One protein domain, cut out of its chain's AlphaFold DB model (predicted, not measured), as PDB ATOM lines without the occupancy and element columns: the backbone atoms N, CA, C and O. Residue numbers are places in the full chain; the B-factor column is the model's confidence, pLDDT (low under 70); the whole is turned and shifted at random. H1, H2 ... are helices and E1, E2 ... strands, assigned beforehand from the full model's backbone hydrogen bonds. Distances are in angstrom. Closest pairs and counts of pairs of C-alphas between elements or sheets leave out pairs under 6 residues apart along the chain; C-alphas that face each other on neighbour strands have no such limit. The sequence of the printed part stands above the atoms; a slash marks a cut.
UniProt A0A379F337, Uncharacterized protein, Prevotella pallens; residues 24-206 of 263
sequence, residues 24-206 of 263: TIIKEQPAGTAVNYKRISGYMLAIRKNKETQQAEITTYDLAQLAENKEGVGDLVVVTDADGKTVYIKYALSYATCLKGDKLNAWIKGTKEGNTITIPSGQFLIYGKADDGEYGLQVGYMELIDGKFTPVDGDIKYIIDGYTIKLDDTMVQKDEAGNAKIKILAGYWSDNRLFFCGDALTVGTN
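This is residues 24 to 206 of the 263 residues of an uncharacterized protein of Prevotella pallens (UniProt A0A379F337). Eight antiparallel strands, E1, E3, E4, E5, E6, E10, E11 and E14, ring a small closed barrel, and the long strands E1 and E14 run on past it into a second, more open layer of strands. There E2 pairs onto E1 and E13 onto E14, E8 and E12 pair onto E13, and E7 and E9 pair onto E8; the hairpin E7 and E8 reaches away from the ring, and the short helices H1 and H2 lie outside the barrel. The printed part has 183 residues, 117 of them in two helices and fourteen strands, in the order E1 E2 H1 E3 E4 H2 E5 E6 E7 E8 E9 E10 E11 E12 E13 E14, and is mostly strand. It is compact, with a radius of gyration of the C-alphas of 16.2 A and spans of 50 by 44 by 33 A.

Begin with the ring at C-alpha 33, (102.228, 125.544, 96.295), where E1 starts; it runs over residues 33 to 49, 38.8 A, and bends by 79 degrees at residue 41. Next round the ring find E3, residues 76 to 80, E4, 86 to 90, E5, 107 to 113, E6, 116 to 119, E10, 156 to 161, and E11, 164 to 167. The ring closes with E14, residues 195 to 205, 27.1 A, which bends by 66 degrees at residue 201 and ends at C-alpha 205, (97.275, 113.825, 105.995). Outside the ring look for E2, residues 56 to 62, E7, 123 to 130, E8, 133 to 145, 27.1 A, E9, 148 to 152, E12, 171 to 174, and E13, 180 to 189, 23.3 A. The helices are H1, residues 63 to 68, and H2, residues 94 to 98.

Trace the ring by its N and O pairs within hydrogen-bond range: N 35 and O 78 join E1 and E3 at 2.8 A, N 79 and O 88 join E3 and E4 at 2.8 A, and N 89 and O 108 join E4 and E5 at 2.9 A. Go on with N 111 and O 118 for E5 and E6, 2.9 A, N 117 and O 158 for E6 and E10, 2.8 A, and N 159 and O 166 for E10 and E11, 2.9 A. N 165 and O 204, 2.8 A, join E11 to E14, and N 45 and O 198, 2.8 A, bring E14 back to E1. Beside E1, E3 lies along residues 33 to 37 and E2 along 43 to 49 on one side, with N 46 and O 59 at 2.9 A, and E14 on the other side. E12, E13 and E14 form a meander, each strand the antiparallel neighbour of the one before; N 173 and O 181 are 3.0 A apart, N 185 and O 199 2.9 A. With E11 before them they form a Greek key, in which the first strand is the antiparallel neighbour of the fourth. E7, E8 and E9 form another meander, with N 128 and O 135 at 3.0 A and N 143 and O 150 at 2.9 A; E8 is also the neighbour of E13, with N 140 and O 186 at 3.0 A. H1 is on the barrel at a height of 6.3 A, over none of its strands; its closest C-alphas to E1 are those of Ala 64 and Ser 41, 4.8 A apart. H2 is on it at 6.6 A, only just over E14, with 3 of its 5 C-alphas there; the closest C-alphas are those of Tyr 95 and Cys 197, 6.6 A. H1 and H2 are apart. In H1 every O i to N i+4 pair is within hydrogen-bond range; in H2 0 of 1 is, beside 2 of 2 O i to N i+3 pairs.

The two C-alphas farthest apart are those of Glu 52 and Asp 83, 52.8 A. The printed part, residues 24 to 206, has no cut, and no link is long; those from E1 to E2, H1 to E3 and H2 to E5 are short and the others tight. The mean pLDDT of the printed part is 92.9, and residues 71 to 72, between H1 and E3, are under 70.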
ATOM      1  N   THR A  24      99.725 114.541  76.085       89.31
ATOM      2  CA  THR A  24     100.597 115.343  76.944       89.31
ATOM      3  C   THR A  24     100.734 114.664  78.303       89.31
ATOM      4  O   THR A  24      99.735 114.395  78.967       89.31
ATOM      5  N   ILE A  25     101.973 114.411  78.724       94.69
ATOM      6  CA  ILE A  25     102.302 113.872  80.047       94.69
ATOM      7  C   ILE A  25     103.167 114.898  80.768       94.69
ATOM      8  O   ILE A  25     104.197 115.327  80.252       94.69
ATOM      9  N   ILE A  26     102.758 115.276  81.975       96.31
ATOM     10  CA  ILE A  26     103.436 116.297  82.768       96.31
ATOM     11  C   ILE A  26     104.441 115.595  83.684       96.31
ATOM     12  O   ILE A  26     104.041 114.886  84.605       96.31
ATOM     13  N   LYS A  27     105.740 115.745  83.405       94.38
ATOM     14  CA  LYS A  27     106.836 115.159  84.206       94.38
ATOM     15  C   LYS A  27     107.461 116.173  85.159       94.38
ATOM     16  O   LYS A  27     107.728 115.854  86.316       94.38
ATOM     17  N   GLU A  28     107.648 117.395  84.671       94.38
ATOM     18  CA  GLU A  28     108.169 118.501  85.465       94.38
ATOM     19  C   GLU A  28     107.182 118.904  86.557       94.38
ATOM     20  O   GLU A  28     105.965 118.826  86.371       94.38
ATOM     21  N   GLN A  29     107.711 119.333  87.702       94.12
ATOM     22  CA  GLN A  29     106.884 119.847  88.785       94.12
ATOM     23  C   GLN A  29     106.149 121.121  88.326       94.12
ATOM     24  O   GLN A  29     106.807 122.081  87.919       94.12
ATOM     25  N   PRO A  30     104.807 121.163  88.409       95.75
ATOM     26  CA  PRO A  30     104.039 122.361  88.091       95.75
ATOM     27  C   PRO A  30     104.374 123.523  89.032       95.75
ATOM     28  O   PRO A  30     104.738 123.315  90.193       95.75
ATOM     29  N   ALA A  31     104.218 124.753  88.540       92.88
ATOM     30  CA  ALA A  31     104.303 125.941  89.382       92.88
ATOM     31  C   ALA A  31     103.157 125.960  90.409       92.88
ATOM     32  O   ALA A  31     102.062 125.464  90.140       92.88
ATOM     33  N   GLY A  32     103.416 126.537  91.583       95.25
ATOM     34  CA  GLY A  32     102.427 126.669  92.651       95.25
ATOM     35  C   GLY A  32     102.909 126.145  94.000       95.25
ATOM     36  O   GLY A  32     104.094 125.876  94.209       95.25
ATOM     37  N   THR A  33     101.969 126.008  94.928       95.69
ATOM     38  CA  THR A  33     102.228 125.544  96.295       95.69
ATOM     39  C   THR A  33     102.053 124.035  96.375       95.69
ATOM     40  O   THR A  33     100.953 123.529  96.143       95.69
ATOM     41  N   ALA A  34     103.125 123.323  96.728       96.38
ATOM     42  CA  ALA A  34     103.115 121.878  96.930       96.38
ATOM     43  C   ALA A  34     102.742 121.508  98.372       96.38
ATOM     44  O   ALA A  34     103.260 122.084  99.331       96.38
ATOM     45  N   VAL A  35     101.881 120.504  98.520       96.56
ATOM     46  CA  VAL A  35     101.508 119.886  99.793       96.56
ATOM     47  C   VAL A  35     101.646 118.375  99.667       96.56
ATOM     48  O   VAL A  35     101.085 117.764  98.755       96.56
ATOM     49  N   ASN A  36     102.371 117.773 100.606       96.25
ATOM     50  CA  ASN A  36     102.534 116.328 100.698       96.25
ATOM     51  C   ASN A  36     101.560 115.775 101.734       96.25
ATOM     52  O   ASN A  36     101.574 116.198 102.889       96.25
ATOM     53  N   TYR A  37     100.742 114.815 101.324       96.25
ATOM     54  CA  TYR A  37      99.821 114.102 102.190       96.25
ATOM     55  C   TYR A  37     100.333 112.685 102.418       96.25
ATOM     56  O   TYR A  37     100.289 111.829 101.526       96.25
ATOM     57  N   LYS A  38     100.783 112.425 103.643       94.25
ATOM     58  CA  LYS A  38     101.190 111.098 104.084       94.25
ATOM     59  C   LYS A  38      99.977 110.187 104.155       94.25
ATOM     60  O   LYS A  38      98.998 110.525 104.814       94.25
ATOM     61  N   ARG A  39     100.038 109.024 103.510       93.88
ATOM     62  CA  ARG A  39      98.943 108.041 103.529       93.88
ATOM     63  C   ARG A  39      98.826 107.427 104.919       93.88
ATOM     64  O   ARG A  39      99.811 106.928 105.458       93.88
ATOM     65  N   ILE A  40      97.631 107.488 105.495       91.81
ATOM     66  CA  ILE A  40      97.342 107.022 106.860       91.81
ATOM     67  C   ILE A  40      96.250 105.956 106.918       91.81
ATOM     68  O   ILE A  40      96.051 105.373 107.979       91.81
ATOM     69  N   SER A  41      95.535 105.711 105.819       93.75
ATOM     70  CA  SER A  41      94.607 104.588 105.679       93.75
ATOM     71  C   SER A  41      94.268 104.316 104.210       93.75
ATOM     72  O   SER A  41      94.638 105.083 103.312       93.75
ATOM     73  N   GLY A  42      93.560 103.208 103.986       95.62
ATOM     74  CA  GLY A  42      93.127 102.730 102.678       95.62
ATOM     75  C   GLY A  42      93.944 101.539 102.196       95.62
ATOM     76  O   GLY A  42      94.802 101.012 102.906       95.62
ATOM     77  N   TYR A  43      93.676 101.125 100.966       95.94
ATOM     78  CA  TYR A  43      94.249  99.930 100.370       95.94
ATOM     79  C   TYR A  43      95.006 100.259  99.091       95.94
ATOM     80  O   TYR A  43      94.506 101.001  98.250       95.94
ATOM     81  N   MET A  44      96.174  99.642  98.924       96.44
ATOM     82  CA  MET A  44      96.907  99.575  97.661       96.44
ATOM     83  C   MET A  44      96.729  98.184  97.057       96.44
ATOM     84  O   MET A  44      96.991  97.181  97.715       96.44
ATOM     85  N   LEU A  45      96.344  98.112  95.790       95.31
ATOM     86  CA  LEU A  45      96.256  96.886  95.010       95.31
ATOM     87  C   LEU A  45      97.394  96.870  93.988       95.31
ATOM     88  O   LEU A  45      97.555  97.810  93.209       95.31
ATOM     89  N   ALA A  46      98.174  95.795  93.955       92.38
ATOM     90  CA  ALA A  46      99.268  95.637  93.004       92.38
ATOM     91  C   ALA A  46      99.344  94.206  92.473       92.38
ATOM     92  O   ALA A  46      99.071  93.250  93.194       92.38
ATOM     93  N   ILE A  47      99.776  94.053  91.222       89.88
ATOM     94  CA  ILE A  47     100.049  92.734  90.655       89.88
ATOM     95  C   ILE A  47     101.404  92.244  91.171       89.88
ATOM     96  O   ILE A  47     102.444  92.867  90.939       89.88
ATOM     97  N   ARG A  48     101.407  91.100  91.854       84.88
ATOM     98  CA  ARG A  48     102.613  90.418  92.326       84.88
ATOM     99  C   ARG A  48     102.676  89.011  91.768       84.88
ATOM    100  O   ARG A  48     101.666  88.399  91.446       84.88
ATOM    101  N   LYS A  49     103.894  88.494  91.655       85.62
ATOM    102  CA  LYS A  49     104.104  87.090  91.333       85.62
ATOM    103  C   LYS A  49     103.938  86.277  92.613       85.62
ATOM    104  O   LYS A  49     104.667  86.517  93.577       85.62
ATOM    105  N   ASN A  50     103.006  85.334  92.617       84.31
ATOM    106  CA  ASN A  50     102.873  84.355  93.682       84.31
ATOM    107  C   ASN A  50     104.160  83.517  93.757       84.31
ATOM    108  O   ASN A  50     104.698  83.089  92.732       84.31
ATOM    109  N   LYS A  51     104.698  83.328  94.966       84.44
ATOM    110  CA  LYS A  51     105.987  82.646  95.166       84.44
ATOM    111  C   LYS A  51     105.909  81.146  94.881       84.44
ATOM    112  O   LYS A  51     106.903  80.573  94.446       84.44
ATOM    113  N   GLU A  52     104.751  80.538  95.092       87.19
ATOM    114  CA  GLU A  52     104.524  79.104  94.925       87.19
ATOM    115  C   GLU A  52     104.083  78.792  93.495       87.19
ATOM    116  O   GLU A  52     104.755  78.054  92.780       87.19
ATOM    117  N   THR A  53     102.995  79.418  93.037       87.25
ATOM    118  CA  THR A  53     102.403  79.125  91.721       87.25
ATOM    119  C   THR A  53     103.137  79.814  90.575       87.25
ATOM    120  O   THR A  53     102.934  79.468  89.412       87.25
ATOM    121  N   GLN A  54     103.980  80.810  90.878       86.56
ATOM    122  CA  GLN A  54     104.653  81.672  89.902       86.56
ATOM    123  C   GLN A  54     103.682  82.466  89.003       86.56
ATOM    124  O   GLN A  54     104.124  83.113  88.047       86.56
ATOM    125  N   GLN A  55     102.383  82.468  89.317       83.94
ATOM    126  CA  GLN A  55     101.358  83.205  88.582       83.94
ATOM    127  C   GLN A  55     101.258  84.653  89.068       83.94
ATOM    128  O   GLN A  55     101.665  84.988  90.179       83.94
ATOM    129  N   ALA A  56     100.765  85.534  88.200       85.12
ATOM    130  CA  ALA A  56     100.506  86.922  88.557       85.12
ATOM    131  C   ALA A  56      99.150  87.021  89.265       85.12
ATOM    132  O   ALA A  56      98.134  86.632  88.697       85.12
ATOM    133  N   GLU A  57      99.144  87.570  90.472       86.94
ATOM    134  CA  GLU A  57      97.965  87.714  91.323       86.94
ATOM    135  C   GLU A  57      97.841  89.158  91.808       86.94
ATOM    136  O   GLU A  57      98.838  89.868  91.973       86.94
ATOM    137  N   ILE A  58      96.606  89.604  92.033       90.00
ATOM    138  CA  ILE A  58      96.346  90.900  92.656       90.00
ATOM    139  C   ILE A  58      96.534  90.732  94.162       90.00
ATOM    140  O   ILE A  58      95.839  89.949  94.801       90.00
ATOM    141  N   THR A  59      97.483  91.471  94.724       89.88
ATOM    142  CA  THR A  59      97.728  91.542  96.164       89.88
ATOM    143  C   THR A  59      97.240  92.879  96.696       89.88
ATOM    144  O   THR A  59      97.558  93.928  96.128       89.88
ATOM    145  N   THR A  60      96.510  92.831  97.805       92.62
ATOM    146  CA  THR A  60      96.056  94.015  98.536       92.62
ATOM    147  C   THR A  60      96.975  94.265  99.723       92.62
ATOM    148  O   THR A  60      97.321  93.338 100.450       92.62
ATOM    149  N   TYR A  61      97.346  95.523  99.923       92.44
ATOM    150  CA  TYR A  61      98.147  95.987 101.044       92.44
ATOM    151  C   TYR A  61      97.396  97.069 101.808       92.44
ATOM    152  O   TYR A  61      96.803  97.959 101.196       92.44
ATOM    153  N   ASP A  62      97.461  97.013 103.133       93.88
ATOM    154  CA  ASP A  62      96.971  98.078 103.999       93.88
ATOM    155  C   ASP A  62      97.990  99.227 104.037       93.88
ATOM    156  O   ASP A  62      99.155  99.040 104.393       93.88
ATOM    157  N   LEU A  63      97.562 100.425 103.634       92.38
ATOM    158  CA  LEU A  63      98.442 101.591 103.547       92.38
ATOM    159  C   LEU A  63      98.925 102.077 104.920       92.38
ATOM    160  O   LEU A  63     100.044 102.583 105.013       92.38
ATOM    161  N   ALA A  64      98.120 101.922 105.975       89.69
ATOM    162  CA  ALA A  64      98.522 102.293 107.327       89.69
ATOM    163  C   ALA A  64      99.619 101.348 107.830       89.69
ATOM    164  O   ALA A  64     100.652 101.807 108.320       89.69
ATOM    165  N   GLN A  65      99.447 100.043 107.611       89.19
ATOM    166  CA  GLN A  65     100.440  99.037 107.984       89.19
ATOM    167  C   GLN A  65     101.765  99.231 107.234       89.19
ATOM    168  O   GLN A  65     102.834  99.183 107.844       89.19
ATOM    169  N   LEU A  66     101.718  99.511 105.925       87.44
ATOM    170  CA  LEU A  66     102.927  99.814 105.151       87.44
ATOM    171  C   LEU A  66     103.657 101.048 105.705       87.44
ATOM    172  O   LEU A  66     104.880 101.029 105.863       87.44
ATOM    173  N   ALA A  67     102.914 102.098 106.064       82.56
ATOM    174  CA  ALA A  67     103.485 103.303 106.657       82.56
ATOM    175  C   ALA A  67     104.118 103.048 108.042       82.56
ATOM    176  O   ALA A  67     105.144 103.653 108.364       82.56
ATOM    177  N   GLU A  68     103.538 102.162 108.856       81.31
ATOM    178  CA  GLU A  68     104.069 101.767 110.169       81.31
ATOM    179  C   GLU A  68     105.351 100.943 110.057       81.31
ATOM    180  O   GLU A  68     106.337 101.231 110.744       81.31
ATOM    181  N   ASN A  69     105.375  99.985 109.131       78.62
ATOM    182  CA  ASN A  69     106.534  99.133 108.872       78.62
ATOM    183  C   ASN A  69     107.695  99.883 108.199       78.62
ATOM    184  O   ASN A  69     108.753  99.299 107.962       78.62
ATOM    185  N   LYS A  70     107.514 101.177 107.886       72.56
ATOM    186  CA  LYS A  70     108.431 101.984 107.064       72.56
ATOM    187  C   LYS A  70     108.679 101.343 105.694       72.56
ATOM    188  O   LYS A  70     109.744 101.515 105.100       72.56
ATOM    189  N   GLU A  71     107.695 100.601 105.194       69.44
ATOM    190  CA  GLU A  71     107.698 100.074 103.839       69.44
ATOM    191  C   GLU A  71     107.374 101.237 102.891       69.44
ATOM    192  O   GLU A  71     106.445 102.004 103.129       69.44
ATOM    193  N   GLY A  72     108.211 101.428 101.866       65.12
ATOM    194  CA  GLY A  72     108.354 102.674 101.097       65.12
ATOM    195  C   GLY A  72     107.180 103.074 100.197       65.12
ATOM    196  O   GLY A  72     107.361 103.231  98.990       65.12
ATOM    197  N   VAL A  73     105.993 103.275 100.765       87.31
ATOM    198  CA  VAL A  73     104.899 103.982 100.096       87.31
ATOM    199  C   VAL A  73     105.077 105.476 100.327       87.31
ATOM    200  O   VAL A  73     105.141 105.940 101.464       87.31
ATOM    201  N   GLY A  74     105.186 106.223  99.235       90.19
ATOM    202  CA  GLY A  74     105.366 107.663  99.265       90.19
ATOM    203  C   GLY A  74     104.051 108.426  99.403       90.19
ATOM    204  O   GLY A  74     102.942 107.899  99.226       90.19
ATOM    205  N   ASP A  75     104.208 109.709  99.693       94.69
ATOM    206  CA  ASP A  75     103.109 110.639  99.908       94.69
ATOM    207  C   ASP A  75     102.330 110.906  98.611       94.69
ATOM    208  O   ASP A  75     102.852 110.817  97.497       94.69
ATOM    209  N   LEU A  76     101.053 111.254  98.758       97.31
ATOM    210  CA  LEU A  76     100.283 111.888  97.694       97.31
ATOM    211  C   LEU A  76     100.702 113.361  97.627       97.31
ATOM    212  O   LEU A  76     100.615 114.061  98.633       97.31
ATOM    213  N   VAL A  77     101.136 113.843  96.463       98.19
ATOM    214  CA  VAL A  77     101.589 115.236  96.320       98.19
ATOM    215  C   VAL A  77     100.555 116.026  95.542       98.19
ATOM    216  O   VAL A  77     100.184 115.636  94.437       98.19
ATOM    217  N   VAL A  78     100.111 117.146  96.104       98.56
ATOM    218  CA  VAL A  78      99.169 118.069  95.469       98.56
ATOM    219  C   VAL A  78      99.857 119.411  95.272       98.56
ATOM    220  O   VAL A  78     100.349 119.997  96.231       98.56
ATOM    221  N   VAL A  79      99.871 119.919  94.044       98.50
ATOM    222  CA  VAL A  79     100.285 121.290  93.730       98.50
ATOM    223  C   VAL A  79      99.047 122.097  93.378       98.50
ATOM    224  O   VAL A  79      98.275 121.694  92.511       98.50
ATOM    225  N   THR A  80      98.853 123.226  94.057       97.12
ATOM    226  CA  THR A  80      97.828 124.218  93.699       97.12
ATOM    227  C   THR A  80      98.510 125.397  93.026       97.12
ATOM    228  O   THR A  80      99.412 125.993  93.619       97.12
ATOM    229  N   ASP A  81      98.093 125.710  91.803       96.25
ATOM    230  CA  ASP A  81      98.605 126.851  91.045       96.25
ATOM    231  C   ASP A  81      98.220 128.181  91.730       96.25
ATOM    232  O   ASP A  81      97.367 128.232  92.623       96.25
ATOM    233  N   ALA A  82      98.846 129.280  91.319       94.94
ATOM    234  CA  ALA A  82      98.630 130.618  91.859       94.94
ATOM    235  C   ALA A  82      97.186 131.125  91.684       94.94
ATOM    236  O   ALA A  82      96.752 132.004  92.429       94.94
ATOM    237  N   ASP A  83      96.428 130.568  90.733       93.31
ATOM    238  CA  ASP A  83      95.008 130.879  90.523       93.31
ATOM    239  C   ASP A  83      94.078 130.287  91.606       93.31
ATOM    240  O   ASP A  83      92.892 130.621  91.655       93.31
ATOM    241  N   GLY A  84      94.594 129.396  92.465       92.25
ATOM    242  CA  GLY A  84      93.839 128.696  93.505       92.25
ATOM    243  C   GLY A  84      92.815 127.672  92.996       92.25
ATOM    244  O   GLY A  84      92.125 127.057  93.813       92.25
ATOM    245  N   LYS A  85      92.705 127.483  91.675       95.62
ATOM    246  CA  LYS A  85      91.707 126.643  90.994       95.62
ATOM    247  C   LYS A  85      92.350 125.500  90.229       95.62
ATOM    248  O   LYS A  85      91.816 124.398  90.242       95.62
ATOM    249  N   THR A  86      93.467 125.731  89.560       98.44
ATOM    250  CA  THR A  86      94.201 124.696  88.846       98.44
ATOM    251  C   THR A  86      95.002 123.877  89.849       98.44
ATOM    252  O   THR A  86      95.724 124.412  90.692       98.44
ATOM    253  N   VAL A  87      94.862 122.555  89.772       98.44
ATOM    254  CA  VAL A  87      95.561 121.629  90.662       98.44
ATOM    255  C   VAL A  87      96.194 120.489  89.893       98.44
ATOM    256  O   VAL A  87      95.696 120.042  88.858       98.44
ATOM    257  N   TYR A  88      97.293 119.995  90.444       98.75
ATOM    258  CA  TYR A  88      98.043 118.876  89.914       98.75
ATOM    259  C   TYR A  88      98.292 117.865  91.018       98.75
ATOM    260  O   TYR A  88      98.678 118.233  92.125       98.75
ATOM    261  N   ILE A  89      98.096 116.587  90.715       98.69
ATOM    262  CA  ILE A  89      98.329 115.495  91.657       98.69
ATOM    263  C   ILE A  89      99.427 114.592  91.110       98.69
ATOM    264  O   ILE A  89      99.357 114.137  89.969       98.69
ATOM    265  N   LYS A  90     100.427 114.300  91.941       98.00
ATOM    266  CA  LYS A  90     101.428 113.261  91.694       98.00
ATOM    267  C   LYS A  90     101.179 112.081  92.612       98.00
ATOM    268  O   LYS A  90     100.718 112.243  93.742       98.00
ATOM    269  N   TYR A  91     101.534 110.894  92.128       97.06
ATOM    270  CA  TYR A  91     101.367 109.642  92.866       97.06
ATOM    271  C   TYR A  91      99.909 109.396  93.275       97.06
ATOM    272  O   TYR A  91      99.642 108.893  94.358       97.06
ATOM    273  N   ALA A  92      98.940 109.728  92.414       97.19
ATOM    274  CA  ALA A  92      97.531 109.394  92.651       97.19
ATOM    275  C   ALA A  92      97.348 107.893  92.968       97.19
ATOM    276  O   ALA A  92      96.608 107.539  93.884       97.19
ATOM    277  N   LEU A  93      98.117 107.043  92.276       97.62
ATOM    278  CA  LEU A  93      98.285 105.616  92.551       97.62
ATOM    279  C   LEU A  93      99.484 105.408  93.487       97.62
ATOM    280  O   LEU A  93     100.620 105.696  93.100       97.62
ATOM    281  N   SER A  94      99.263 104.878  94.690       96.38
ATOM    282  CA  SER A  94     100.311 104.650  95.699       96.38
ATOM    283  C   SER A  94     101.412 103.719  95.199       96.38
ATOM    284  O   SER A  94     102.591 103.984  95.414       96.38
ATOM    285  N   TYR A  95     101.062 102.679  94.434       93.88
ATOM    286  CA  TYR A  95     102.044 101.735  93.891       93.88
ATOM    287  C   TYR A  95     103.109 102.400  93.002       93.88
ATOM    288  O   TYR A  95     104.211 101.865  92.867       93.88
ATOM    289  N   ALA A  96     102.827 103.577  92.430       91.94
ATOM    290  CA  ALA A  96     103.787 104.329  91.625       91.94
ATOM    291  C   ALA A  96     105.085 104.640  92.388       91.94
ATOM    292  O   ALA A  96     106.164 104.564  91.805       91.94
ATOM    293  N   THR A  97     104.998 104.919  93.693       92.38
ATOM    294  CA  THR A  97     106.162 105.252  94.534       92.38
ATOM    295  C   THR A  97     107.032 104.035  94.834       92.38
ATOM    296  O   THR A  97     108.204 104.167  95.169       92.38
ATOM    297  N   CYS A  98     106.466 102.835  94.701       89.56
ATOM    298  CA  CYS A  98     107.148 101.566  94.927       89.56
ATOM    299  C   CYS A  98     107.949 101.107  93.694       89.56
ATOM    300  O   CYS A  98     108.670 100.106  93.751       89.56
ATOM    301  N   LEU A  99     107.805 101.793  92.554       87.88
ATOM    302  CA  LEU A  99     108.499 101.450  91.320       87.88
ATOM    303  C   LEU A  99     109.941 101.954  91.361       87.88
ATOM    304  O   LEU A  99     110.210 103.144  91.528       87.88
ATOM    305  N   LYS A 100     110.891 101.044  91.134       86.50
ATOM    306  CA  LYS A 100     112.318 101.378  91.088       86.50
ATOM    307  C   LYS A 100     112.588 102.473  90.050       86.50
ATOM    308  O   LYS A 100     112.340 102.260  88.863       86.50
ATOM    309  N   GLY A 101     113.177 103.580  90.502       86.25
ATOM    310  CA  GLY A 101     113.545 104.719  89.658       86.25
ATOM    311  C   GLY A 101     112.383 105.644  89.299       86.25
ATOM    312  O   GLY A 101     112.510 106.362  88.318       86.25
ATOM    313  N   ASP A 102     111.268 105.586  90.041       87.31
ATOM    314  CA  ASP A 102     110.077 106.421  89.831       87.31
ATOM    315  C   ASP A 102     109.650 106.481  88.356       87.31
ATOM    316  O   ASP A 102     109.606 107.520  87.706       87.31
ATOM    317  N   LYS A 103     109.390 105.313  87.768       87.56
ATOM    318  CA  LYS A 103     109.185 105.220  86.314       87.56
ATOM    319  C   LYS A 103     107.915 105.899  85.819       87.56
ATOM    320  O   LYS A 103     107.821 106.208  84.634       87.56
ATOM    321  N   LEU A 104     106.941 106.106  86.704       90.56
ATOM    322  CA  LEU A 104     105.742 106.852  86.353       90.56
ATOM    323  C   LEU A 104     105.985 108.354  86.470       90.56
ATOM    324  O   LEU A 104     105.683 109.023  85.492       90.56
ATOM    325  N   ASN A 105     106.549 108.874  87.572       91.12
ATOM    326  CA  ASN A 105     106.955 110.282  87.751       91.12
ATOM    327  C   ASN A 105     106.091 111.301  86.973       91.12
ATOM    328  O   ASN A 105     106.611 112.088  86.189       91.12
ATOM    329  N   ALA A 106     104.764 111.217  87.090       96.19
ATOM    330  CA  ALA A 106     103.837 111.989  86.265       96.19
ATOM    331  C   ALA A 106     102.765 112.656  87.119       96.19
ATOM    332  O   ALA A 106     102.307 112.089  88.117       96.19
ATOM    333  N   TRP A 107     102.368 113.845  86.683       98.44
ATOM    334  CA  TRP A 107     101.293 114.631  87.264       98.44
ATOM    335  C   TRP A 107     100.020 114.488  86.439       98.44
ATOM    336  O   TRP A 107     100.066 114.491  85.208       98.44
ATOM    337  N   ILE A 108      98.886 114.429  87.128       98.50
ATOM    338  CA  ILE A 108      97.557 114.562  86.530       98.50
ATOM    339  C   ILE A 108      96.970 115.915  86.899       98.50
ATOM    340  O   ILE A 108      97.112 116.366  88.036       98.50
ATOM    341  N   LYS A 109      96.350 116.576  85.927       98.62
ATOM    342  CA  LYS A 109      95.833 117.939  86.055       98.62
ATOM    343  C   LYS A 109      94.326 117.920  86.256       98.62
ATOM    344  O   LYS A 109      93.624 117.182  85.574       98.62
ATOM    345  N   GLY A 110      93.817 118.796  87.106       98.56
ATOM    346  CA  GLY A 110      92.392 119.073  87.183       98.56
ATOM    347  C   GLY A 110      92.109 120.399  87.865       98.56
ATOM    348  O   GLY A 110      92.920 121.327  87.802       98.56
ATOM    349  N   THR A 111      90.943 120.487  88.491       98.56
ATOM    350  CA  THR A 111      90.429 121.718  89.088       98.56
ATOM    351  C   THR A 111      90.030 121.519  90.539       98.56
ATOM    352  O   THR A 111      89.655 120.425  90.954       98.56
ATOM    353  N   LYS A 112      90.073 122.600  91.308       96.00
ATOM    354  CA  LYS A 112      89.649 122.674  92.696       96.00
ATOM    355  C   LYS A 112      88.537 123.699  92.840       96.00
ATOM    356  O   LYS A 112      88.688 124.852  92.442       96.00
ATOM    357  N   GLU A 113      87.449 123.277  93.466       95.12
ATOM    358  CA  GLU A 113      86.342 124.136  93.861       95.12
ATOM    359  C   GLU A 113      86.041 123.902  95.342       95.12
ATOM    360  O   GLU A 113      85.737 122.786  95.770       95.12
ATOM    361  N   GLY A 114      86.198 124.954  96.149       93.56
ATOM    362  CA  GLY A 114      86.121 124.844  97.602       93.56
ATOM    363  C   GLY A 114      87.100 123.795  98.132       93.56
ATOM    364  O   GLY A 114      88.320 123.945  98.026       93.56
ATOM    365  N   ASN A 115      86.554 122.728  98.710       95.88
ATOM    366  CA  ASN A 115      87.318 121.626  99.278       95.88
ATOM    367  C   ASN A 115      87.410 120.388  98.366       95.88
ATOM    368  O   ASN A 115      87.978 119.380  98.777       95.88
ATOM    369  N   THR A 116      86.869 120.448  97.150       98.19
ATOM    370  CA  THR A 116      86.824 119.316  96.220       98.19
ATOM    371  C   THR A 116      87.819 119.521  95.086       98.19
ATOM    372  O   THR A 116      87.788 120.542  94.403       98.19
ATOM    373  N   ILE A 117      88.688 118.536  94.863       98.69
ATOM    374  CA  ILE A 117      89.521 118.419  93.664       98.69
ATOM    375  C   ILE A 117      88.851 117.436  92.704       98.69
ATOM    376  O   ILE A 117      88.489 116.335  93.110       98.69
ATOM    377  N   THR A 118      88.723 117.825  91.440       98.69
ATOM    378  CA  THR A 118      88.172 117.022  90.341       98.69
ATOM    379  C   THR A 118      89.226 116.881  89.250       98.69
ATOM    380  O   THR A 118      89.722 117.882  88.732       98.69
ATOM    381  N   ILE A 119      89.584 115.646  88.906       98.75
ATOM    382  CA  ILE A 119      90.576 115.322  87.881       98.75
ATOM    383  C   ILE A 119      89.899 114.493  86.778       98.75
ATOM    384  O   ILE A 119      89.405 113.403  87.078       98.75
ATOM    385  N   PRO A 120      89.920 114.935  85.508       98.25
ATOM    386  CA  PRO A 120      89.423 114.125  84.400       98.25
ATOM    387  C   PRO A 120      90.140 112.776  84.326       98.25
ATOM    388  O   PRO A 120      91.377 112.725  84.368       98.25
ATOM    389  N   SER A 121      89.376 111.690  84.212       97.31
ATOM    390  CA  SER A 121      89.933 110.349  84.011       97.31
ATOM    391  C   SER A 121      90.517 110.173  82.604       97.31
ATOM    392  O   SER A 121      90.359 111.010  81.715       97.31
ATOM    393  N   GLY A 122      91.284 109.100  82.405       96.44
ATOM    394  CA  GLY A 122      91.919 108.788  81.123       96.44
ATOM    395  C   GLY A 122      93.232 109.536  80.858       96.44
ATOM    396  O   GLY A 122      93.850 109.322  79.813       96.44
ATOM    397  N   GLN A 123      93.700 110.373  81.790       97.62
ATOM    398  CA  GLN A 123      95.018 111.006  81.693       97.62
ATOM    399  C   GLN A 123      96.139 109.962  81.742       97.62
ATOM    400  O   GLN A 123      96.077 108.998  82.510       97.62
ATOM    401  N   PHE A 124      97.171 110.161  80.921       96.38
ATOM    402  CA  PHE A 124      98.295 109.237  80.789       96.38
ATOM    403  C   PHE A 124      99.402 109.536  81.806       96.38
ATOM    404  O   PHE A 124      99.837 110.674  81.961       96.38
ATOM    405  N   LEU A 125      99.917 108.486  82.447       95.69
ATOM    406  CA  LEU A 125     101.100 108.537  83.318       95.69
ATOM    407  C   LEU A 125     102.386 108.168  82.555       95.69
ATOM    408  O   LEU A 125     103.486 108.647  82.846       95.69
ATOM    409  N   ILE A 126     102.241 107.309  81.549       92.88
ATOM    410  CA  ILE A 126     103.271 106.933  80.581       92.88
ATOM    411  C   ILE A 126     102.577 106.597  79.264       92.88
ATOM    412  O   ILE A 126     101.471 106.059  79.278       92.88
ATOM    413  N   TYR A 127     103.218 106.903  78.145       91.31
ATOM    414  CA  TYR A 127     102.756 106.570  76.804       91.31
ATOM    415  C   TYR A 127     103.977 106.316  75.929       91.31
ATOM    416  O   TYR A 127     105.003 106.979  76.095       91.31
ATOM    417  N   GLY A 128     103.878 105.354  75.022       88.44
ATOM    418  CA  GLY A 128     104.968 105.042  74.120       88.44
ATOM    419  C   GLY A 128     104.540 104.156  72.965       88.44
ATOM    420  O   GLY A 128     103.416 103.656  72.907       88.44
ATOM    421  N   LYS A 129     105.487 103.968  72.053       86.12
ATOM    422  CA  LYS A 129     105.366 103.091  70.897       86.12
ATOM    423  C   LYS A 129     106.129 101.797  71.142       86.12
ATOM    424  O   LYS A 129     107.269 101.833  71.601       86.12
ATOM    425  N   ALA A 130     105.499 100.684  70.812       79.38
ATOM    426  CA  ALA A 130     106.080  99.353  70.772       79.38
ATOM    427  C   ALA A 130     105.836  98.725  69.390       79.38
ATOM    428  O   ALA A 130     105.072  99.257  68.581       79.38
ATOM    429  N   ASP A 131     106.466  97.578  69.129       80.06
ATOM    430  CA  ASP A 131     106.314  96.847  67.862       80.06
ATOM    431  C   ASP A 131     104.851  96.464  67.571       80.06
ATOM    432  O   ASP A 131     104.449  96.371  66.414       80.06
ATOM    433  N   ASP A 132     104.054  96.241  68.621       81.81
ATOM    434  CA  ASP A 132     102.653  95.820  68.552       81.81
ATOM    435  C   ASP A 132     101.637  96.972  68.655       81.81
ATOM    436  O   ASP A 132     100.433  96.722  68.648       81.81
ATOM    437  N   GLY A 133     102.095  98.227  68.711       84.81
ATOM    438  CA  GLY A 133     101.231  99.408  68.688       84.81
ATOM    439  C   GLY A 133     101.669 100.521  69.637       84.81
ATOM    440  O   GLY A 133     102.730 100.476  70.255       84.81
ATOM    441  N   GLU A 134     100.829 101.549  69.752       88.81
ATOM    442  CA  GLU A 134     101.050 102.691  70.642       88.81
ATOM    443  C   GLU A 134     100.064 102.637  71.811       88.81
ATOM    444  O   GLU A 134      98.848 102.599  71.620       88.81
ATOM    445  N   TYR A 135     100.586 102.601  73.034       90.31
ATOM    446  CA  TYR A 135      99.775 102.481  74.242       90.31
ATOM    447  C   TYR A 135     100.468 103.081  75.459       90.31
ATOM    448  O   TYR A 135     101.661 103.385  75.470       90.31
ATOM    449  N   GLY A 136      99.689 103.253  76.520       92.81
ATOM    450  CA  GLY A 136     100.163 103.824  77.765       92.81
ATOM    451  C   GLY A 136      99.351 103.384  78.970       92.81
ATOM    452  O   GLY A 136      98.383 102.634  78.851       92.81
ATOM    453  N   LEU A 137      99.769 103.865  80.138       95.44
ATOM    454  CA  LEU A 137      99.040 103.687  81.387       95.44
ATOM    455  C   LEU A 137      98.164 104.915  81.624       95.44
ATOM    456  O   LEU A 137      98.689 106.017  81.792       95.44
ATOM    457  N   GLN A 138      96.853 104.711  81.655       97.12
ATOM    458  CA  GLN A 138      95.873 105.725  82.026       97.12
ATOM    459  C   GLN A 138      95.467 105.568  83.487       97.12
ATOM    460  O   GLN A 138      95.598 104.482  84.051       97.12
ATOM    461  N   VAL A 139      94.953 106.644  84.082       98.38
ATOM    462  CA  VAL A 139      94.349 106.617  85.419       98.38
ATOM    463  C   VAL A 139      92.853 106.931  85.361       98.38
ATOM    464  O   VAL A 139      92.422 107.828  84.638       98.38
ATOM    465  N   GLY A 140      92.050 106.196  86.121       98.56
ATOM    466  CA  GLY A 140      90.605 106.403  86.242       98.56
ATOM    467  C   GLY A 140      89.980 105.391  87.195       98.56
ATOM    468  O   GLY A 140      90.699 104.594  87.796       98.56
ATOM    469  N   TYR A 141      88.658 105.403  87.338       98.69
ATOM    470  CA  TYR A 141      87.982 104.402  88.158       98.69
ATOM    471  C   TYR A 141      87.839 103.064  87.424       98.69
ATOM    472  O   TYR A 141      87.654 103.011  86.207       98.69
ATOM    473  N   MET A 142      87.917 101.973  88.181       98.44
ATOM    474  CA  MET A 142      87.541 100.634  87.737       98.44
ATOM    475  C   MET A 142      86.632  99.978  88.774       98.44
ATOM    476  O   MET A 142      86.835 100.149  89.977       98.44
ATOM    477  N   GLU A 143      85.681  99.177  88.305       97.56
ATOM    478  CA  GLU A 143      84.819  98.342  89.141       97.56
ATOM    479  C   GLU A 143      85.107  96.859  88.920       97.56
ATOM    480  O   GLU A 143      85.481  96.445  87.822       97.56
ATOM    481  N   LEU A 144      84.943  96.050  89.968       93.56
ATOM    482  CA  LEU A 144      84.973  94.597  89.851       93.56
ATOM    483  C   LEU A 144      83.630  94.114  89.293       93.56
ATOM    484  O   LEU A 144      82.638  94.063  90.014       93.56
ATOM    485  N   ILE A 145      83.626  93.738  88.018       91.44
ATOM    486  CA  ILE A 145      82.462  93.227  87.289       91.44
ATOM    487  C   ILE A 145      82.809  91.815  86.821       91.44
ATOM    488  O   ILE A 145      83.850  91.608  86.195       91.44
ATOM    489  N   ASP A 146      81.991  90.826  87.184       87.75
ATOM    490  CA  ASP A 146      82.193  89.411  86.832       87.75
ATOM    491  C   ASP A 146      83.614  88.892  87.138       87.75
ATOM    492  O   ASP A 146      84.247  88.178  86.355       87.75
ATOM    493  N   GLY A 147      84.156  89.300  88.291       85.75
ATOM    494  CA  GLY A 147      85.491  88.907  88.751       85.75
ATOM    495  C   GLY A 147      86.656  89.610  88.043       85.75
ATOM    496  O   GLY A 147      87.808  89.233  88.256       85.75
ATOM    497  N   LYS A 148      86.394  90.634  87.218       90.50
ATOM    498  CA  LYS A 148      87.420  91.406  86.503       90.50
ATOM    499  C   LYS A 148      87.262  92.900  86.750       90.50
ATOM    500  O   LYS A 148      86.164  93.441  86.686       90.50
ATOM    501  N   PHE A 149      88.379  93.584  86.987       95.00
ATOM    502  CA  PHE A 149      88.372  95.041  87.009       95.00
ATOM    503  C   PHE A 149      88.130  95.581  85.602       95.00
ATOM    504  O   PHE A 149      88.894  95.279  84.684       95.00
ATOM    505  N   THR A 150      87.093  96.399  85.461       96.69
ATOM    506  CA  THR A 150      86.679  97.031  84.204       96.69
ATOM    507  C   THR A 150      86.627  98.546  84.401       96.69
ATOM    508  O   THR A 150      86.085  98.983  85.418       96.69
ATOM    509  N   PRO A 151      87.197  99.368  83.494       97.31
ATOM    510  CA  PRO A 151      87.095 100.821  83.593       97.31
ATOM    511  C   PRO A 151      85.648 101.294  83.574       97.31
ATOM    512  O   PRO A 151      84.837 100.776  82.809       97.31
ATOM    513  N   VAL A 152      85.361 102.300  84.390       97.50
ATOM    514  CA  VAL A 152      84.066 102.979  84.435       97.50
ATOM    515  C   VAL A 152      84.270 104.482  84.288       97.50
ATOM    516  O   VAL A 152      85.321 105.016  84.660       97.50
ATOM    517  N   ASP A 153      83.271 105.156  83.729       95.12
ATOM    518  CA  ASP A 153      83.306 106.603  83.539       95.12
ATOM    519  C   ASP A 153      83.224 107.348  84.879       95.12
ATOM    520  O   ASP A 153      82.656 106.868  85.863       95.12
ATOM    521  N   GLY A 154      83.787 108.555  84.900       96.38
ATOM    522  CA  GLY A 154      83.761 109.444  86.055       96.38
ATOM    523  C   GLY A 154      85.082 110.173  86.259       96.38
ATOM    524  O   GLY A 154      86.162 109.638  85.992       96.38
ATOM    525  N   ASP A 155      84.984 111.406  86.745       98.31
ATOM    526  CA  ASP A 155      86.142 112.188  87.161       98.31
ATOM    527  C   ASP A 155      86.634 111.713  88.524       98.31
ATOM    528  O   ASP A 155      85.841 111.492  89.438       98.31
ATOM    529  N   ILE A 156      87.951 111.610  88.676       98.75
ATOM    530  CA  ILE A 156      88.596 111.241  89.934       98.75
ATOM    531  C   ILE A 156      88.424 112.397  90.916       98.75
ATOM    532  O   ILE A 156      88.783 113.537  90.606       98.75
ATOM    533  N   LYS A 157      87.915 112.105  92.114       98.25
ATOM    534  CA  LYS A 157      87.640 113.126  93.129       98.25
ATOM    535  C   LYS A 157      88.463 112.932  94.388       98.25
ATOM    536  O   LYS A 157      88.593 111.822  94.905       98.25
ATOM    537  N   TYR A 158      88.963 114.046  94.910       98.75
ATOM    538  CA  TYR A 158      89.535 114.113  96.248       98.75
ATOM    539  C   TYR A 158      88.833 115.185  97.075       98.75
ATOM    540  O   TYR A 158      88.624 116.300  96.598       98.75
ATOM    541  N   ILE A 159      88.513 114.861  98.326       98.12
ATOM    542  CA  ILE A 159      87.910 115.793  99.283       98.12
ATOM    543  C   ILE A 159      88.957 116.189 100.317       98.12
ATOM    544  O   ILE A 159      89.566 115.325 100.949       98.12
ATOM    545  N   ILE A 160      89.156 117.492 100.488       94.88
ATOM    546  CA  ILE A 160      90.024 118.071 101.509       94.88
ATOM    547  C   ILE A 160      89.176 118.429 102.735       94.88
ATOM    548  O   ILE A 160      88.131 119.067 102.620       94.88
ATOM    549  N   ASP A 161      89.636 118.045 103.918       92.31
ATOM    550  CA  ASP A 161      89.045 118.440 105.196       92.31
ATOM    551  C   ASP A 161      90.162 118.783 106.188       92.31
ATOM    552  O   ASP A 161      90.849 117.908 106.726       92.31
ATOM    553  N   GLY A 162      90.413 120.083 106.357       91.88
ATOM    554  CA  GLY A 162      91.564 120.587 107.103       91.88
ATOM    555  C   GLY A 162      92.884 120.054 106.534       91.88
ATOM    556  O   GLY A 162      93.223 120.325 105.382       91.88
ATOM    557  N   TYR A 163      93.614 119.288 107.347       93.38
ATOM    558  CA  TYR A 163      94.874 118.646 106.957       93.38
ATOM    559  C   TYR A 163      94.698 117.284 106.270       93.38
ATOM    560  O   TYR A 163      95.676 116.629 105.922       93.38
ATOM    561  N   THR A 164      93.462 116.825 106.087       95.88
ATOM    562  CA  THR A 164      93.168 115.511 105.515       95.88
ATOM    563  C   THR A 164      92.783 115.641 104.047       95.88
ATOM    564  O   THR A 164      92.072 116.569 103.668       95.88
ATOM    565  N   ILE A 165      93.210 114.685 103.225       98.12
ATOM    566  CA  ILE A 165      92.716 114.478 101.863       98.12
ATOM    567  C   ILE A 165      92.193 113.050 101.728       98.12
ATOM    568  O   ILE A 165      92.851 112.097 102.143       98.12
ATOM    569  N   LYS A 166      91.010 112.885 101.145       98.19
ATOM    570  CA  LYS A 166      90.367 111.584 100.945       98.19
ATOM    571  C   LYS A 166      90.134 111.339  99.461       98.19
ATOM    572  O   LYS A 166      89.559 112.195  98.798       98.19
ATOM    573  N   LEU A 167      90.533 110.166  98.973       98.62
ATOM    574  CA  LEU A 167      90.096 109.644  97.682       98.62
ATOM    575  C   LEU A 167      88.613 109.277  97.777       98.62
ATOM    576  O   LEU A 167      88.229 108.411  98.569       98.62
ATOM    577  N   ASP A 168      87.789 109.952  96.990       97.12
ATOM    578  CA  ASP A 168      86.345 109.766  97.011       97.12
ATOM    579  C   ASP A 168      85.884 108.739  95.972       97.12
ATOM    580  O   ASP A 168      86.662 108.311  95.114       97.12
ATOM    581  N   ASP A 169      84.618 108.327  96.076       94.62
ATOM    582  CA  ASP A 169      83.943 107.447  95.108       94.62
ATOM    583  C   ASP A 169      84.668 106.102  94.869       94.62
ATOM    584  O   ASP A 169      84.621 105.500  93.797       94.62
ATOM    585  N   THR A 170      85.356 105.612  95.905       97.62
ATOM    586  CA  THR A 170      85.892 104.248  95.975       97.62
ATOM    587  C   THR A 170      85.148 103.450  97.034       97.62
ATOM    588  O   THR A 170      84.673 103.999  98.030       97.62
ATOM    589  N   MET A 171      85.031 102.141  96.822       93.88
ATOM    590  CA  MET A 171      84.293 101.255  97.712       93.88
ATOM    591  C   MET A 171      84.910  99.862  97.750       93.88
ATOM    592  O   MET A 171      85.366  99.343  96.733       93.88
ATOM    593  N   VAL A 172      84.880  99.243  98.927       90.19
ATOM    594  CA  VAL A 172      85.230  97.835  99.131       90.19
ATOM    595  C   VAL A 172      84.198  97.266 100.096       90.19
ATOM    596  O   VAL A 172      84.293  97.468 101.303       90.19
ATOM    597  N   GLN A 173      83.168  96.613  99.563       89.12
ATOM    598  CA  GLN A 173      82.077  96.057 100.365       89.12
ATOM    599  C   GLN A 173      81.575  94.732  99.787       89.12
ATOM    600  O   GLN A 173      82.011  94.300  98.719       89.12
ATOM    601  N   LYS A 174      80.641  94.094 100.492       85.00
ATOM    602  CA  LYS A 174      79.842  92.989  99.958       85.00
ATOM    603  C   LYS A 174      78.429  93.480  99.644       85.00
ATOM    604  O   LYS A 174      77.945  94.390 100.317       85.00
ATOM    605  N   ASP A 175      77.802  92.931  98.612       79.25
ATOM    606  CA  ASP A 175      76.368  93.106  98.370       79.25
ATOM    607  C   ASP A 175      75.532  92.218  99.315       79.25
ATOM    608  O   ASP A 175      76.074  91.464 100.129       79.25
ATOM    609  N   GLU A 176      74.203  92.312  99.220       83.25
ATOM    610  CA  GLU A 176      73.269  91.521 100.042       83.25
ATOM    611  C   GLU A 176      73.407  90.007  99.817       83.25
ATOM    612  O   GLU A 176      73.129  89.218 100.720       83.25
ATOM    613  N   ALA A 177      73.882  89.596  98.639       84.00
ATOM    614  CA  ALA A 177      74.154  88.206  98.290       84.00
ATOM    615  C   ALA A 177      75.568  87.746  98.711       84.00
ATOM    616  O   ALA A 177      75.929  86.587  98.514       84.00
ATOM    617  N   GLY A 178      76.369  88.631  99.314       82.81
ATOM    618  CA  GLY A 178      77.731  88.357  99.760       82.81
ATOM    619  C   GLY A 178      78.806  88.485  98.675       82.81
ATOM    620  O   GLY A 178      79.978  88.229  98.973       82.81
ATOM    621  N   ASN A 179      78.456  88.903  97.455       84.75
ATOM    622  CA  ASN A 179      79.416  89.134  96.377       84.75
ATOM    623  C   ASN A 179      80.214  90.410  96.635       84.75
ATOM    624  O   ASN A 179      79.704  91.394  97.170       84.75
ATOM    625  N   ALA A 180      81.480  90.417  96.227       87.44
ATOM    626  CA  ALA A 180      82.326  91.593  96.368       87.44
ATOM    627  C   ALA A 180      81.874  92.710  95.415       87.44
ATOM    628  O   ALA A 180      81.874  92.532  94.200       87.44
ATOM    629  N   LYS A 181      81.563  93.882  95.971       91.44
ATOM    630  CA  LYS A 181      81.340  95.124  95.230       91.44
ATOM    631  C   LYS A 181      82.518  96.052  95.487       91.44
ATOM    632  O   LYS A 181      82.689  96.571  96.594       91.44
ATOM    633  N   ILE A 182      83.355  96.215  94.467       94.62
ATOM    634  CA  ILE A 182      84.620  96.938  94.575       94.62
ATOM    635  C   ILE A 182      84.689  98.003  93.485       94.62
ATOM    636  O   ILE A 182      84.541  97.677  92.311       94.62
ATOM    637  N   LYS A 183      84.982  99.242  93.884       97.38
ATOM    638  CA  LYS A 183      85.310 100.374  93.010       97.38
ATOM    639  C   LYS A 183      86.602 101.008  93.496       97.38
ATOM    640  O   LYS A 183      86.714 101.355  94.673       97.38
ATOM    641  N   ILE A 184      87.572 101.153  92.608       98.44
ATOM    642  CA  ILE A 184      88.916 101.632  92.937       98.44
ATOM    643  C   ILE A 184      89.359 102.705  91.958       98.44
ATOM    644  O   ILE A 184      88.965 102.689  90.793       98.44
ATOM    645  N   LEU A 185      90.237 103.594  92.411       98.81
ATOM    646  CA  LEU A 185      91.101 104.328  91.498       98.81
ATOM    647  C   LEU A 185      92.133 103.341  90.953       98.81
ATOM    648  O   LEU A 185      92.751 102.621  91.729       98.81
ATOM    649  N   ALA A 186      92.340 103.294  89.645       98.44
ATOM    650  CA  ALA A 186      93.248 102.338  89.035       98.44
ATOM    651  C   ALA A 186      94.091 102.950  87.924       98.44
ATOM    652  O   ALA A 186      93.666 103.850  87.198       98.44
ATOM    653  N   GLY A 187      95.291 102.395  87.782       98.12
ATOM    654  CA  GLY A 187      96.047 102.442  86.545       98.12
ATOM    655  C   GLY A 187      95.611 101.291  85.644       98.12
ATOM    656  O   GLY A 187      95.555 100.146  86.102       98.12
ATOM    657  N   TYR A 188      95.350 101.563  84.370       97.00
ATOM    658  CA  TYR A 188      95.040 100.533  83.379       97.00
ATOM    659  C   TYR A 188      95.641 100.851  82.010       97.00
ATOM    660  O   TYR A 188      95.887 102.005  81.660       97.00
ATOM    661  N   TRP A 189      95.912  99.804  81.235       94.75
ATOM    662  CA  TRP A 189      96.482  99.935  79.897       94.75
ATOM    663  C   TRP A 189      95.448 100.480  78.906       94.75
ATOM    664  O   TRP A 189      94.323  99.988  78.843       94.75
ATOM    665  N   SER A 190      95.819 101.490  78.120       94.62
ATOM    666  CA  SER A 190      94.892 102.193  77.220       94.62
ATOM    667  C   SER A 190      94.356 101.334  76.071       94.62
ATOM    668  O   SER A 190      93.251 101.571  75.592       94.62
ATOM    669  N   ASP A 191      95.128 100.346  75.617       92.19
ATOM    670  CA  ASP A 191      94.803  99.505  74.461       92.19
ATOM    671  C   ASP A 191      93.825  98.378  74.803       92.19
ATOM    672  O   ASP A 191      92.867  98.138  74.078       92.19
ATOM    673  N   ASN A 192      94.057  97.691  75.920       91.69
ATOM    674  CA  ASN A 192      93.314  96.483  76.283       91.69
ATOM    675  C   ASN A 192      92.602  96.579  77.634       91.69
ATOM    676  O   ASN A 192      92.030  95.593  78.096       91.69
ATOM    677  N   ARG A 193      92.642  97.758  78.268       94.00
ATOM    678  CA  ARG A 193      91.953  98.081  79.524       94.00
ATOM    679  C   ARG A 193      92.340  97.188  80.705       94.00
ATOM    680  O   ARG A 193      91.641  97.167  81.714       94.00
ATOM    681  N   LEU A 194      93.461  96.467  80.612       93.00
ATOM    682  CA  LEU A 194      93.917  95.593  81.686       93.00
ATOM    683  C   LEU A 194      94.387  96.408  82.890       93.00
ATOM    684  O   LEU A 194      95.175  97.347  82.751       93.00
ATOM    685  N   PHE A 195      93.950  95.975  84.070       95.44
ATOM    686  CA  PHE A 195      94.387  96.489  85.362       95.44
ATOM    687  C   PHE A 195      95.913  96.406  85.524       95.44
ATOM    688  O   PHE A 195      96.542  95.412  85.148       95.44
ATOM    689  N   PHE A 196      96.503  97.443  86.117       94.62
ATOM    690  CA  PHE A 196      97.923  97.503  86.471       94.62
ATOM    691  C   PHE A 196      98.124  97.572  87.992       94.62
ATOM    692  O   PHE A 196      98.807  96.724  88.568       94.62
ATOM    693  N   CYS A 197      97.520  98.567  88.638       96.31
ATOM    694  CA  CYS A 197      97.494  98.753  90.088       96.31
ATOM    695  C   CYS A 197      96.300  99.634  90.473       96.31
ATOM    696  O   CYS A 197      95.663 100.220  89.595       96.31
ATOM    697  N   GLY A 198      96.006  99.757  91.766       97.69
ATOM    698  CA  GLY A 198      94.942 100.640  92.221       97.69
ATOM    699  C   GLY A 198      94.997 101.011  93.691       97.69
ATOM    700  O   GLY A 198      95.772 100.456  94.463       97.69
ATOM    701  N   ASP A 199      94.137 101.950  94.049       98.50
ATOM    702  CA  ASP A 199      93.970 102.513  95.377       98.50
ATOM    703  C   ASP A 199      92.476 102.555  95.720       98.50
ATOM    704  O   ASP A 199      91.632 102.889  94.881       98.50
ATOM    705  N   ALA A 200      92.140 102.224  96.963       97.94
ATOM    706  CA  ALA A 200      90.774 102.273  97.468       97.94
ATOM    707  C   ALA A 200      90.744 102.877  98.867       97.94
ATOM    708  O   ALA A 200      91.588 102.551  99.702       97.94
ATOM    709  N   LEU A 201      89.739 103.709  99.143       96.94
ATOM    710  CA  LEU A 201      89.485 104.289 100.464       96.94
ATOM    711  C   LEU A 201      90.691 105.056 101.037       96.94
ATOM    712  O   LEU A 201      90.838 105.175 102.252       96.94
ATOM    713  N   THR A 202      91.571 105.552 100.166       97.75
ATOM    714  CA  THR A 202      92.821 106.200 100.558       97.75
ATOM    715  C   THR A 202      92.553 107.501 101.291       97.75
ATOM    716  O   THR A 202      91.856 108.384 100.784       97.75
ATOM    717  N   VAL A 203      93.187 107.649 102.452       96.94
ATOM    718  CA  VAL A 203      93.225 108.906 103.198       96.94
ATOM    719  C   VAL A 203      94.674 109.301 103.427       96.94
ATOM    720  O   VAL A 203      95.495 108.493 103.870       96.94
ATOM    721  N   GLY A 204      94.989 110.553 103.118       95.31
ATOM    722  CA  GLY A 204      96.267 111.178 103.409       95.31
ATOM    723  C   GLY A 204      96.124 112.332 104.398       95.31
ATOM    724  O   GLY A 204      95.060 112.936 104.497       95.31
ATOM    725  N   THR A 205      97.200 112.659 105.108       94.12
ATOM    726  CA  THR A 205      97.275 113.825 105.995       94.12
ATOM    727  C   THR A 205      98.572 114.597 105.792       94.12
ATOM    728  O   THR A 205      99.631 113.995 105.622       94.12
ATOM    729  N   ASN A 206      98.502 115.925 105.819       93.12
ATOM    730  CA  ASN A 206      99.670 116.801 105.907       93.12
ATOM    731  C   ASN A 206      99.800 117.444 107.299       93.12
ATOM    732  O   ASN A 206     100.495 118.447 107.446       93.12
TER     733      ASN A 206